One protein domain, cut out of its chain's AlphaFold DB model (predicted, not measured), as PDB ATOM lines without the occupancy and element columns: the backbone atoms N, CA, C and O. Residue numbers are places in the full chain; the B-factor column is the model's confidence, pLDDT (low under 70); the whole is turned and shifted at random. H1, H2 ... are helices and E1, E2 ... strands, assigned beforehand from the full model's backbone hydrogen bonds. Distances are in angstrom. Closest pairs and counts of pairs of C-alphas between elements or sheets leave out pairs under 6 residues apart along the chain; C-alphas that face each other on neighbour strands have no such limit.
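AT A GLANCE: This is residues 3 to 100 of the 100 residues of an uncharacterized protein of Halorhabdus tiamatea SARL4B (UniProt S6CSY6). A twisted wall of four strands has one long helix, H1, laid along one face. The printed part has 98 residues with E1, E2, E3, E4 and H1 in chain order; the sheet, E1 - E2 - E3 - E4, is antiparallel, and the class is mixed. It is compact, radius of gyration of the C-alphas 13.9 A, spanning 40 by 26 by 21 A.

HOW THE PARTS SIT: E1, residues 13 to 22, E2, residues 28 to 36, E3, residues 39 to 47, and E4, residues 56 to 59, form a meander, each strand the antiparallel neighbour of the one before. Within hydrogen-bond range are N 19 and O 31, 2.8 A, between E1 and E2; N 34 and O 41, 2.8 A, between E2 and E3; N 46 and O 57, 2.9 A, between E3 and E4. H1, residues 77 to 98, is on the sheet at a height of 9.7 A, making two layers; its closest C-alpha pair with E2 is Leu 77 and Phe 28, 7.6 A. It runs along the strands, at 14 degrees to E2 on the local plane. In H1, 15 of 18 O i to N i+4 pairs are within range.

IN THESE COORDINATES: E1, 27.4 A long, begins at C-alpha 13 (205.635, 169.801, 168.158). E2 measures 26.0 A, E3 26.4 A. H1, 30.2 A, ends at C-alpha 98 (216.436, 172.311, 160.618).

THE WHOLE: The farthest C-alphas, Ala 7 and Asp 51, are 41.3 A apart. The printed part has no cut; the link from E4 to H1 is long, 17 residues. Residue 66 has pLDDT under 70.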
ATOM      1  N   GLU A   3     193.695 172.785 161.288       98.06
ATOM      2  CA  GLU A   3     194.735 172.019 161.978       98.06
ATOM      3  C   GLU A   3     195.628 171.365 160.928       98.06
ATOM      4  O   GLU A   3     195.131 170.856 159.920       98.06
ATOM      5  N   PHE A   4     196.936 171.416 161.147       97.75
ATOM      6  CA  PHE A   4     197.901 170.727 160.300       97.75
ATOM      7  C   PHE A   4     198.137 169.325 160.852       97.75
ATOM      8  O   PHE A   4     198.005 169.088 162.053       97.75
ATOM      9  N   ASP A   5     198.494 168.397 159.969       97.50
ATOM     10  CA  ASP A   5     198.849 167.043 160.374       97.50
ATOM     11  C   ASP A   5     200.197 167.055 161.102       97.50
ATOM     12  O   ASP A   5     201.251 167.225 160.486       97.50
ATOM     13  N   THR A   6     200.165 166.882 162.423       95.62
ATOM     14  CA  THR A   6     201.361 166.901 163.274       95.62
ATOM     15  C   THR A   6     202.296 165.728 163.005       95.62
ATOM     16  O   THR A   6     203.474 165.822 163.331       95.62
ATOM     17  N   ALA A   7     201.839 164.667 162.328       96.69
ATOM     18  CA  ALA A   7     202.720 163.587 161.887       96.69
ATOM     19  C   ALA A   7     203.782 164.056 160.872       96.69
ATOM     20  O   ALA A   7     204.778 163.362 160.667       96.69
ATOM     21  N   ALA A   8     203.583 165.220 160.240       96.81
ATOM     22  CA  ALA A   8     204.549 165.844 159.340       96.81
ATOM     23  C   ALA A   8     205.568 166.760 160.049       96.81
ATOM     24  O   ALA A   8     206.444 167.299 159.375       96.81
ATOM     25  N   TYR A   9     205.464 166.961 161.366       96.69
ATOM     26  CA  TYR A   9     206.303 167.878 162.146       96.69
ATOM     27  C   TYR A   9     207.310 167.123 163.039       96.69
ATOM     28  O   TYR A   9     207.131 165.928 163.294       96.69
ATOM     29  N   PRO A  10     208.367 167.798 163.535       96.69
ATOM     30  CA  PRO A  10     209.272 167.229 164.530       96.69
ATOM     31  C   PRO A  10     208.553 166.785 165.806       96.69
ATOM     32  O   PRO A  10     207.535 167.352 166.197       96.69
ATOM     33  N   ALA A  11     209.136 165.818 166.517       95.12
ATOM     34  CA  ALA A  11     208.552 165.251 167.737       95.12
ATOM     35  C   ALA A  11     208.403 166.251 168.904       95.12
ATOM     36  O   ALA A  11     207.711 165.951 169.872       95.12
ATOM     37  N   SER A  12     209.059 167.413 168.832       94.31
ATOM     38  CA  SER A  12     208.901 168.520 169.783       94.31
ATOM     39  C   SER A  12     207.582 169.287 169.613       94.31
ATOM     40  O   SER A  12     207.223 170.060 170.500       94.31
ATOM     41  N   ILE A  13     206.859 169.079 168.506       97.00
ATOM     42  CA  ILE A  13     205.635 169.801 168.158       97.00
ATOM     43  C   ILE A  13     204.397 168.940 168.431       97.00
ATOM     44  O   ILE A  13     204.147 167.941 167.761       97.00
ATOM     45  N   ASP A  14     203.570 169.381 169.376       96.81
ATOM     46  CA  ASP A  14     202.340 168.698 169.785       96.81
ATOM     47  C   ASP A  14     201.136 169.060 168.899       96.81
ATOM     48  O   ASP A  14     200.239 168.241 168.690       96.81
ATOM     49  N   ALA A  15     201.070 170.306 168.416       97.25
ATOM     50  CA  ALA A  15     199.945 170.823 167.635       97.25
ATOM     51  C   ALA A  15     200.351 172.017 166.770       97.25
ATOM     52  O   ALA A  15     201.094 172.885 167.228       97.25
ATOM     53  N   VAL A  16     199.787 172.114 165.561       97.94
ATOM     54  CA  VAL A  16     199.956 173.277 164.676       97.94
ATOM     55  C   VAL A  16     198.622 173.703 164.077       97.94
ATOM     56  O   VAL A  16     197.837 172.878 163.605       97.94
ATOM     57  N   ARG A  17     198.337 175.009 164.131       98.00
ATOM     58  CA  ARG A  17     197.036 175.584 163.770       98.00
ATOM     59  C   ARG A  17     197.191 176.891 163.005       98.00
ATOM     60  O   ARG A  17     198.023 177.723 163.354       98.00
ATOM     61  N   LEU A  18     196.321 177.099 162.020       98.31
ATOM     62  CA  LEU A  18     196.117 178.390 161.365       98.31
ATOM     63  C   LEU A  18     194.690 178.878 161.619       98.31
ATOM     64  O   LEU A  18     193.695 178.232 161.271       98.31
ATOM     65  N   GLU A  19     194.579 180.053 162.214       98.44
ATOM     66  CA  GLU A  19     193.318 180.718 162.497       98.44
ATOM     67  C   GLU A  19     193.167 181.940 161.600       98.44
ATOM     68  O   GLU A  19     194.070 182.760 161.491       98.44
ATOM     69  N   VAL A  20     192.006 182.070 160.958       98.00
ATOM     70  CA  VAL A  20     191.677 183.207 160.093       98.00
ATOM     71  C   VAL A  20     190.387 183.822 160.601       98.00
ATOM     72  O   VAL A  20     189.372 183.133 160.733       98.00
ATOM     73  N   ARG A  21     190.421 185.128 160.855       97.75
ATOM     74  CA  ARG A  21     189.258 185.939 161.202       97.75
ATOM     75  C   ARG A  21     189.185 187.136 160.265       97.75
ATOM     76  O   ARG A  21     190.118 187.929 160.215       97.75
ATOM     77  N   ALA A  22     188.076 187.261 159.547       96.81
ATOM     78  CA  ALA A  22     187.811 188.350 158.613       96.81
ATOM     79  C   ALA A  22     186.625 189.190 159.099       96.81
ATOM     80  O   ALA A  22     185.693 188.654 159.705       96.81
ATOM     81  N   TYR A  23     186.647 190.488 158.806       96.12
ATOM     82  CA  TYR A  23     185.595 191.431 159.179       96.12
ATOM     83  C   TYR A  23     185.016 192.126 157.942       96.12
ATOM     84  O   TYR A  23     185.646 192.219 156.889       96.12
ATOM     85  N   THR A  24     183.790 192.640 158.054       95.62
ATOM     86  CA  THR A  24     183.059 193.245 156.925       95.62
ATOM     87  C   THR A  24     183.640 194.579 156.448       95.62
ATOM     88  O   THR A  24     183.299 195.034 155.362       95.62
ATOM     89  N   ASN A  25     184.497 195.217 157.245       93.88
ATOM     90  CA  ASN A  25     185.200 196.462 156.914       93.88
ATOM     91  C   ASN A  25     186.553 196.225 156.203       93.88
ATOM     92  O   ASN A  25     187.295 197.178 155.966       93.88
ATOM     93  N   GLY A  26     186.875 194.971 155.868       94.06
ATOM     94  CA  GLY A  26     188.134 194.592 155.226       94.06
ATOM     95  C   GLY A  26     189.290 194.337 156.194       94.06
ATOM     96  O   GLY A  26     190.388 194.022 155.739       94.06
ATOM     97  N   ASP A  27     189.056 194.440 157.503       97.12
ATOM     98  CA  ASP A  27     190.035 194.056 158.517       97.12
ATOM     99  C   ASP A  27     190.151 192.535 158.619       97.12
ATOM    100  O   ASP A  27     189.220 191.783 158.295       97.12
ATOM    101  N   PHE A  28     191.296 192.069 159.110       97.81
ATOM    102  CA  PHE A  28     191.517 190.652 159.360       97.81
ATOM    103  C   PHE A  28     192.599 190.401 160.404       97.81
ATOM    104  O   PHE A  28     193.465 191.233 160.672       97.81
ATOM    105  N   HIS A  29     192.530 189.216 160.996       96.12
ATOM    106  CA  HIS A  29     193.566 188.649 161.839       96.12
ATOM    107  C   HIS A  29     193.841 187.236 161.326       96.12
ATOM    108  O   HIS A  29     192.912 186.430 161.214       96.12
ATOM    109  N   VAL A  30     195.098 186.935 161.023       98.31
ATOM    110  CA  VAL A  30     195.549 185.577 160.727       98.31
ATOM    111  C   VAL A  30     196.604 185.199 161.751       98.31
ATOM    112  O   VAL A  30     197.623 185.878 161.837       98.31
ATOM    113  N   SER A  31     196.361 184.145 162.522       98.12
ATOM    114  CA  SER A  31     197.287 183.658 163.544       98.12
ATOM    115  C   SER A  31     197.777 182.270 163.173       98.12
ATOM    116  O   SER A  31     196.973 181.402 162.833       98.12
ATOM    117  N   TYR A  32     199.082 182.059 163.268       98.50
ATOM    118  CA  TYR A  32     199.687 180.739 163.192       98.50
ATOM    119  C   TYR A  32     200.204 180.371 164.582       98.50
ATOM    120  O   TYR A  32     200.840 181.197 165.237       98.50
ATOM    121  N   LEU A  33     199.873 179.166 165.045       98.06
ATOM    122  CA  LEU A  33     200.128 178.704 166.404       98.06
ATOM    123  C   LEU A  33     200.792 177.329 166.382       98.06
ATOM    124  O   LEU A  33     200.298 176.413 165.726       98.06
ATOM    125  N   GLU A  34     201.841 177.180 167.178       97.69
ATOM    126  CA  GLU A  34     202.573 175.945 167.442       97.69
ATOM    127  C   GLU A  34     202.509 175.657 168.942       97.69
ATOM    128  O   GLU A  34     202.694 176.552 169.765       97.69
ATOM    129  N   THR A  35     202.257 174.413 169.324       97.25
ATOM    130  CA  THR A  35     202.412 173.966 170.711       97.25
ATOM    131  C   THR A  35     203.656 173.091 170.798       97.25
ATOM    132  O   THR A  35     203.684 172.022 170.202       97.25
ATOM    133  N   HIS A  36     204.678 173.572 171.505       94.19
ATOM    134  CA  HIS A  36     205.971 172.926 171.737       94.19
ATOM    135  C   HIS A  36     205.992 172.335 173.143       94.19
ATOM    136  O   HIS A  36     206.101 173.103 174.086       94.19
ATOM    137  N   ILE A  37     205.874 171.017 173.327       87.38
ATOM    138  CA  ILE A  37     205.901 170.349 174.653       87.38
ATOM    139  C   ILE A  37     205.169 171.175 175.746       87.38
ATOM    140  O   ILE A  37     205.715 171.511 176.799       87.38
ATOM    141  N   GLY A  38     203.922 171.566 175.469       82.00
ATOM    142  CA  GLY A  38     203.092 172.388 176.369       82.00
ATOM    143  C   GLY A  38     203.336 173.911 176.385       82.00
ATOM    144  O   GLY A  38     202.579 174.624 177.044       82.00
ATOM    145  N   GLU A  39     204.316 174.434 175.653       93.50
ATOM    146  CA  GLU A  39     204.558 175.865 175.434       93.50
ATOM    147  C   GLU A  39     203.887 176.347 174.142       93.50
ATOM    148  O   GLU A  39     203.925 175.679 173.112       93.50
ATOM    149  N   LEU A  40     203.239 177.513 174.177       95.12
ATOM    150  CA  LEU A  40     202.597 178.093 172.998       95.12
ATOM    151  C   LEU A  40     203.550 179.070 172.313       95.12
ATOM    152  O   LEU A  40     203.935 180.073 172.912       95.12
ATOM    153  N   CYS A  41     203.825 178.827 171.036       96.06
ATOM    154  CA  CYS A  41     204.449 179.791 170.146       96.06
ATOM    155  C   CYS A  41     203.431 180.265 169.103       96.06
ATOM    156  O   CYS A  41     202.697 179.461 168.531       96.06
ATOM    157  N   GLN A  42     203.356 181.565 168.841       97.12
ATOM    158  CA  GLN A  42     202.448 182.128 167.847       97.12
ATOM    159  C   GLN A  42     203.027 183.349 167.134       97.12
ATOM    160  O   GLN A  42     203.769 184.137 167.714       97.12
ATOM    161  N   CYS A  43     202.626 183.526 165.877       97.69
ATOM    162  CA  CYS A  43     202.777 184.774 165.139       97.69
ATOM    163  C   CYS A  43     201.415 185.225 164.603       97.69
ATOM    164  O   CYS A  43     200.464 184.436 164.518       97.69
ATOM    165  N   ARG A  44     201.303 186.504 164.233       97.25
ATOM    166  CA  ARG A  44     200.045 187.065 163.734       97.25
ATOM    167  C   ARG A  44     200.245 188.103 162.640       97.25
ATOM    168  O   ARG A  44     201.034 189.026 162.780       97.25
ATOM    169  N   PHE A  45     199.429 188.011 161.601       97.81
ATOM    170  CA  PHE A  45     199.272 189.009 160.547       97.81
ATOM    171  C   PHE A  45     197.966 189.766 160.800       97.81
ATOM    172  O   PHE A  45     196.898 189.151 160.898       97.81
ATOM    173  N   GLY A  46     198.039 191.083 160.961       96.00
ATOM    174  CA  GLY A  46     196.899 191.927 161.313       96.00
ATOM    175  C   GLY A  46     196.659 193.036 160.297       96.00
ATOM    176  O   GLY A  46     197.603 193.671 159.846       96.00
ATOM    177  N   ARG A  47     195.386 193.286 159.987       97.06
ATOM    178  CA  ARG A  47     194.901 194.521 159.363       97.06
ATOM    179  C   ARG A  47     193.823 195.109 160.258       97.06
ATOM    180  O   ARG A  47     192.741 194.530 160.326       97.06
ATOM    181  N   HIS A  48     194.123 196.200 160.954       93.88
ATOM    182  CA  HIS A  48     193.177 196.985 161.751       93.88
ATOM    183  C   HIS A  48     193.814 198.304 162.203       93.88
ATOM    184  O   HIS A  48     195.031 198.397 162.349       93.88
ATOM    185  N   ASP A  49     192.993 199.318 162.459       90.00
ATOM    186  CA  ASP A  49     193.475 200.612 162.953       90.00
ATOM    187  C   ASP A  49     194.047 200.480 164.376       90.00
ATOM    188  O   ASP A  49     193.448 199.818 165.229       90.00
ATOM    189  N   GLN A  50     195.207 201.089 164.642       81.38
ATOM    190  CA  GLN A  50     195.889 201.138 165.947       81.38
ATOM    191  C   GLN A  50     196.646 202.469 166.090       81.38
ATOM    192  O   GLN A  50     197.026 203.074 165.092       81.38
ATOM    193  N   ASP A  51     196.928 202.891 167.325       79.19
ATOM    194  CA  ASP A  51     197.556 204.196 167.601       79.19
ATOM    195  C   ASP A  51     199.087 204.219 167.414       79.19
ATOM    196  O   ASP A  51     199.694 205.290 167.427       79.19
ATOM    197  N   HIS A  52     199.729 203.055 167.286       76.62
ATOM    198  CA  HIS A  52     201.191 202.914 167.376       76.62
ATOM    199  C   HIS A  52     201.852 202.190 166.189       76.62
ATOM    200  O   HIS A  52     203.076 202.173 166.111       76.62
ATOM    201  N   ASN A  53     201.077 201.633 165.255       79.38
ATOM    202  CA  ASN A  53     201.568 200.934 164.064       79.38
ATOM    203  C   ASN A  53     200.731 201.302 162.839       79.38
ATOM    204  O   ASN A  53     199.616 201.814 162.950       79.38
ATOM    205  N   THR A  54     201.261 200.989 161.661       87.69
ATOM    206  CA  THR A  54     200.478 200.991 160.426       87.69
ATOM    207  C   THR A  54     199.302 200.009 160.515       87.69
ATOM    208  O   THR A  54     199.314 199.036 161.278       87.69
ATOM    209  N   ARG A  55     198.246 200.289 159.736       93.25
ATOM    210  CA  ARG A  55     197.012 199.485 159.716       93.25
ATOM    211  C   ARG A  55     197.308 198.006 159.466       93.25
ATOM    212  O   ARG A  55     196.681 197.148 160.080       93.25
ATOM    213  N   ASP A  56     198.268 197.732 158.593       96.88
ATOM    214  CA  ASP A  56     198.779 196.398 158.318       96.88
ATOM    215  C   ASP A  56     200.059 196.165 159.133       96.88
ATOM    216  O   ASP A  56     200.988 196.964 159.098       96.88
ATOM    217  N   HIS A  57     200.127 195.077 159.895       96.12
ATOM    218  CA  HIS A  57     201.295 194.785 160.723       96.12
ATOM    219  C   HIS A  57     201.453 193.287 160.995       96.12
ATOM    220  O   HIS A  57     200.525 192.486 160.851       96.12
ATOM    221  N   TYR A  58     202.661 192.901 161.394       96.12
ATOM    222  CA  TYR A  58     203.043 191.530 161.708       96.12
ATOM    223  C   TYR A  58     203.610 191.433 163.124       96.12
ATOM    224  O   TYR A  58     204.536 192.152 163.473       96.12
ATOM    225  N   HIS A  59     203.079 190.517 163.925       95.56
ATOM    226  CA  HIS A  59     203.614 190.162 165.235       95.56
ATOM    227  C   HIS A  59     204.423 188.867 165.101       95.56
ATOM    228  O   HIS A  59     203.834 187.839 164.744       95.56
ATOM    229  N   PRO A  60     205.741 188.886 165.351       95.75
ATOM    230  CA  PRO A  60     206.582 187.705 165.218       95.75
ATOM    231  C   PRO A  60     206.359 186.686 166.346       95.75
ATOM    232  O   PRO A  60     205.772 186.989 167.385       95.75
ATOM    233  N   LEU A  61     206.883 185.476 166.127       94.69
ATOM    234  CA  LEU A  61     207.146 184.504 167.192       94.69
ATOM    235  C   LEU A  61     208.064 185.122 168.271       94.69
ATOM    236  O   LEU A  61     208.868 185.998 167.943       94.69
ATOM    237  N   PRO A  62     208.011 184.644 169.528       93.94
ATOM    238  CA  PRO A  62     207.240 183.488 169.988       93.94
ATOM    239  C   PRO A  62     205.839 183.814 170.511       93.94
ATOM    240  O   PRO A  62     205.025 182.909 170.593       93.94
ATOM    241  N   ASP A  63     205.526 185.050 170.888       92.00
ATOM    242  CA  ASP A  63     204.330 185.316 171.703       92.00
ATOM    243  C   ASP A  63     203.270 186.192 171.026       92.00
ATOM    244  O   ASP A  63     202.124 186.222 171.483       92.00
ATOM    245  N   ALA A  64     203.619 186.848 169.918       89.25
ATOM    246  CA  ALA A  64     202.796 187.824 169.218       89.25
ATOM    247  C   ALA A  64     202.245 188.969 170.104       89.25
ATOM    248  O   ALA A  64     201.106 189.403 169.904       89.25
ATOM    249  N   THR A  65     203.015 189.439 171.098       81.56
ATOM    250  CA  THR A  65     202.533 190.435 172.077       81.56
ATOM    251  C   THR A  65     203.265 191.781 172.105       81.56
ATOM    252  O   THR A  65     202.633 192.771 172.473       81.56
ATOM    253  N   GLY A  66     204.553 191.853 171.744       69.25
ATOM    254  CA  GLY A  66     205.377 193.045 172.022       69.25
ATOM    255  C   GLY A  66     205.794 193.889 170.818       69.25
ATOM    256  O   GLY A  66     205.731 195.114 170.881       69.25
ATOM    257  N   ASP A  67     206.179 193.248 169.714       81.25
ATOM    258  CA  ASP A  67     206.928 193.906 168.638       81.25
ATOM    259  C   ASP A  67     206.203 193.797 167.294       81.25
ATOM    260  O   ASP A  67     206.628 193.084 166.381       81.25
ATOM    261  N   ALA A  68     205.083 194.511 167.170       89.50
ATOM    262  CA  ALA A  68     204.405 194.644 165.889       89.50
ATOM    263  C   ALA A  68     205.317 195.364 164.882       89.50
ATOM    264  O   ALA A  68     205.746 196.499 165.094       89.50
ATOM    265  N   GLN A  69     205.592 194.701 163.767       93.38
ATOM    266  CA  GLN A  69     206.374 195.221 162.657       93.38
ATOM    267  C   GLN A  69     205.426 195.747 161.587       93.38
ATOM    268  O   GLN A  69     204.561 195.009 161.106       93.38
ATOM    269  N   ASP A  70     205.603 197.008 161.203       94.44
ATOM    270  CA  ASP A  70     204.865 197.597 160.090       94.44
ATOM    271  C   ASP A  70     205.120 196.815 158.803       94.44
ATOM    272  O   ASP A  70     206.260 196.468 158.472       94.44
ATOM    273  N   ARG A  71     204.045 196.509 158.077       93.38
ATOM    274  CA  ARG A  71     204.112 195.701 156.861       93.38
ATOM    275  C   ARG A  71     202.932 196.024 155.973       93.38
ATOM    276  O   ARG A  71     201.842 196.171 156.477       93.38
ATOM    277  N   GLU A  72     203.105 196.056 154.660       94.81
ATOM    278  CA  GLU A  72     201.972 196.218 153.742       94.81
ATOM    279  C   GLU A  72     201.480 194.857 153.242       94.81
ATOM    280  O   GLU A  72     202.283 193.992 152.869       94.81
ATOM    281  N   PHE A  73     200.159 194.663 153.210       96.62
ATOM    282  CA  PHE A  73     199.537 193.457 152.670       96.62
ATOM    283  C   PHE A  73     198.693 193.756 151.423       96.62
ATOM    284  O   PHE A  73     198.104 194.834 151.306       96.62
ATOM    285  N   PRO A  74     198.530 192.783 150.505       97.12
ATOM    286  CA  PRO A  74     197.512 192.858 149.462       97.12
ATOM    287  C   PRO A  74     196.123 193.236 150.004       97.12
ATOM    288  O   PRO A  74     195.761 192.928 151.143       97.12
ATOM    289  N   THR A  75     195.308 193.916 149.194       94.69
ATOM    290  CA  THR A  75     193.960 194.331 149.620       94.69
ATOM    291  C   THR A  75     193.046 193.133 149.875       94.69
ATOM    292  O   THR A  75     192.317 193.120 150.862       94.69
ATOM    293  N   ASP A  76     193.095 192.123 149.006       96.06
ATOM    294  CA  ASP A  76     192.249 190.938 149.111       96.06
ATOM    295  C   ASP A  76     192.824 189.911 150.098       96.06
ATOM    296  O   ASP A  76     193.976 189.496 149.964       96.06
ATOM    297  N   LEU A  77     192.008 189.467 151.063       96.81
ATOM    298  CA  LEU A  77     192.422 188.514 152.097       96.81
ATOM    299  C   LEU A  77     192.890 187.174 151.515       96.81
ATOM    300  O   LEU A  77     193.815 186.572 152.055       96.81
ATOM    301  N   THR A  78     192.288 186.685 150.428       97.25
ATOM    302  CA  THR A  78     192.717 185.410 149.833       97.25
ATOM    303  C   THR A  78     194.099 185.540 149.201       97.25
ATOM    304  O   THR A  78     194.921 184.635 149.347       97.25
ATOM    305  N   THR A  79     194.405 186.699 148.614       98.38
ATOM    306  CA  THR A  79     195.755 187.047 148.155       98.38
ATOM    307  C   THR A  79     196.731 187.172 149.326       98.38
ATOM    308  O   THR A  79     197.835 186.648 149.237       98.38
ATOM    309  N   VAL A  80     196.337 187.777 150.457       98.31
ATOM    310  CA  VAL A  80     197.185 187.797 151.670       98.31
ATOM    311  C   VAL A  80     197.499 186.376 152.142       98.31
ATOM    312  O   VAL A  80     198.655 186.053 152.411       98.31
ATOM    313  N   ILE A  81     196.493 185.500 152.217       98.38
ATOM    314  CA  ILE A  81     196.695 184.108 152.637       98.38
ATOM    315  C   ILE A  81     197.669 183.403 151.687       98.38
ATOM    316  O   ILE A  81     198.632 182.790 152.143       98.38
ATOM    317  N   ARG A  82     197.438 183.513 150.377       98.44
ATOM    318  CA  ARG A  82     198.222 182.823 149.351       98.44
ATOM    319  C   ARG A  82     199.661 183.320 149.252       98.44
ATOM    320  O   ARG A  82     200.562 182.497 149.163       98.44
ATOM    321  N   ASP A  83     199.860 184.634 149.232       98.44
ATOM    322  CA  ASP A  83     201.139 185.233 148.837       98.44
ATOM    323  C   ASP A  83     201.979 185.676 150.044       98.44
ATOM    324  O   ASP A  83     203.165 185.963 149.897       98.44
ATOM    325  N   VAL A  84     201.385 185.737 151.243       98.31
ATOM    326  CA  VAL A  84     202.070 186.184 152.466       98.31
ATOM    327  C   VAL A  84     202.083 185.098 153.532       98.31
ATOM    328  O   VAL A  84     203.153 184.724 154.007       98.31
ATOM    329  N   VAL A  85     200.911 184.586 153.915       98.31
ATOM    330  CA  VAL A  85     200.793 183.682 155.070       98.31
ATOM    331  C   VAL A  85     201.318 182.288 154.746       98.31
ATOM    332  O   VAL A  85     202.171 181.789 155.470       98.31
ATOM    333  N   LEU A  86     200.836 181.653 153.674       98.25
ATOM    334  CA  LEU A  86     201.251 180.289 153.329       98.25
ATOM    335  C   LEU A  86     202.757 180.175 153.031       98.25
ATOM    336  O   LEU A  86     203.359 179.245 153.559       98.25
ATOM    337  N   PRO A  87     203.403 181.113 152.306       98.56
ATOM    338  CA  PRO A  87     204.855 181.087 152.129       98.56
ATOM    339  C   PRO A  87     205.614 181.237 153.450       98.56
ATOM    340  O   PRO A  87     206.626 180.579 153.652       98.56
ATOM    341  N   TRP A  88     205.122 182.069 154.376       98.25
ATOM    342  CA  TRP A  88     205.724 182.176 155.706       98.25
ATOM    343  C   TRP A  88     205.599 180.861 156.491       98.25
ATOM    344  O   TRP A  88     206.569 180.430 157.108       98.25
ATOM    345  N   VAL A  89     204.432 180.205 156.437       98.12
ATOM    346  CA  VAL A  89     204.202 178.899 157.079       98.12
ATOM    347  C   VAL A  89     205.101 177.820 156.471       98.12
ATOM    348  O   VAL A  89     205.638 177.004 157.210       98.12
ATOM    349  N   GLU A  90     205.297 177.823 155.151       98.12
ATOM    350  CA  GLU A  90     206.193 176.890 154.459       98.12
ATOM    351  C   GLU A  90     207.655 177.081 154.886       98.12
ATOM    352  O   GLU A  90     208.322 176.101 155.216       98.12
ATOM    353  N   THR A  91     208.134 178.327 154.968       98.38
ATOM    354  CA  THR A  91     209.469 178.619 155.512       98.38
ATOM    355  C   THR A  91     209.588 178.137 156.955       98.38
ATOM    356  O   THR A  91     210.514 177.397 157.273       98.38
ATOM    357  N   ARG A  92     208.616 178.478 157.814       97.56
ATOM    358  CA  ARG A  92     208.629 178.067 159.224       97.56
ATOM    359  C   ARG A  92     208.621 176.546 159.381       97.56
ATOM    360  O   ARG A  92     209.292 176.026 160.264       97.56
ATOM    361  N   PHE A  93     207.881 175.836 158.534       97.56
ATOM    362  CA  PHE A  93     207.887 174.377 158.514       97.56
ATOM    363  C   PHE A  93     209.288 173.816 158.232       97.56
ATOM    364  O   PHE A  93     209.702 172.879 158.908       97.56
ATOM    365  N   GLY A  94     210.017 174.399 157.276       97.88
ATOM    366  CA  GLY A  94     211.417 174.056 157.019       97.88
ATOM    367  C   GLY A  94     212.311 174.327 158.230       97.88
ATOM    368  O   GLY A  94     212.995 173.417 158.690       97.88
ATOM    369  N   ASP A  95     212.219 175.531 158.799       97.25
ATOM    370  CA  ASP A  95     213.023 175.942 159.958       97.25
ATOM    371  C   ASP A  95     212.830 174.999 161.161       97.25
ATOM    372  O   ASP A  95     213.789 174.636 161.834       97.25
ATOM    373  N   LEU A  96     211.594 174.548 161.416       96.12
ATOM    374  CA  LEU A  96     211.302 173.590 162.489       96.12
ATOM    375  C   LEU A  96     212.067 172.271 162.334       96.12
ATOM    376  O   LEU A  96     212.446 171.679 163.339       96.12
ATOM    377  N   TRP A  97     212.262 171.793 161.103       96.44
ATOM    378  CA  TRP A  97     213.017 170.569 160.832       96.44
ATOM    379  C   TRP A  97     214.530 170.779 160.882       96.44
ATOM    380  O   TRP A  97     215.242 169.856 161.271       96.44
ATOM    381  N   ASP A  98     215.015 171.964 160.513       96.06
ATOM    382  CA  ASP A  98     216.436 172.311 160.618       96.06
ATOM    383  C   ASP A  98     216.887 172.460 162.086       96.06
ATOM    384  O   ASP A  98     218.039 172.166 162.411       96.06
ATOM    385  N   ASP A  99     215.970 172.858 162.975       87.62
ATOM    386  CA  ASP A  99     216.195 173.017 164.419       87.62
ATOM    387  C   ASP A  99     215.977 171.723 165.248       87.62
ATOM    388  O   ASP A  99     216.169 171.741 166.469       87.62
ATOM    389  N   ALA A 100     215.544 170.619 164.620       80.38
ATOM    390  CA  ALA A 100     215.088 169.385 165.284       80.38
ATOM    391  C   ALA A 100     216.192 168.395 165.709       80.38
ATOM    392  O   ALA A 100     217.240 168.281 165.031       80.38
TER     393      ALA A 100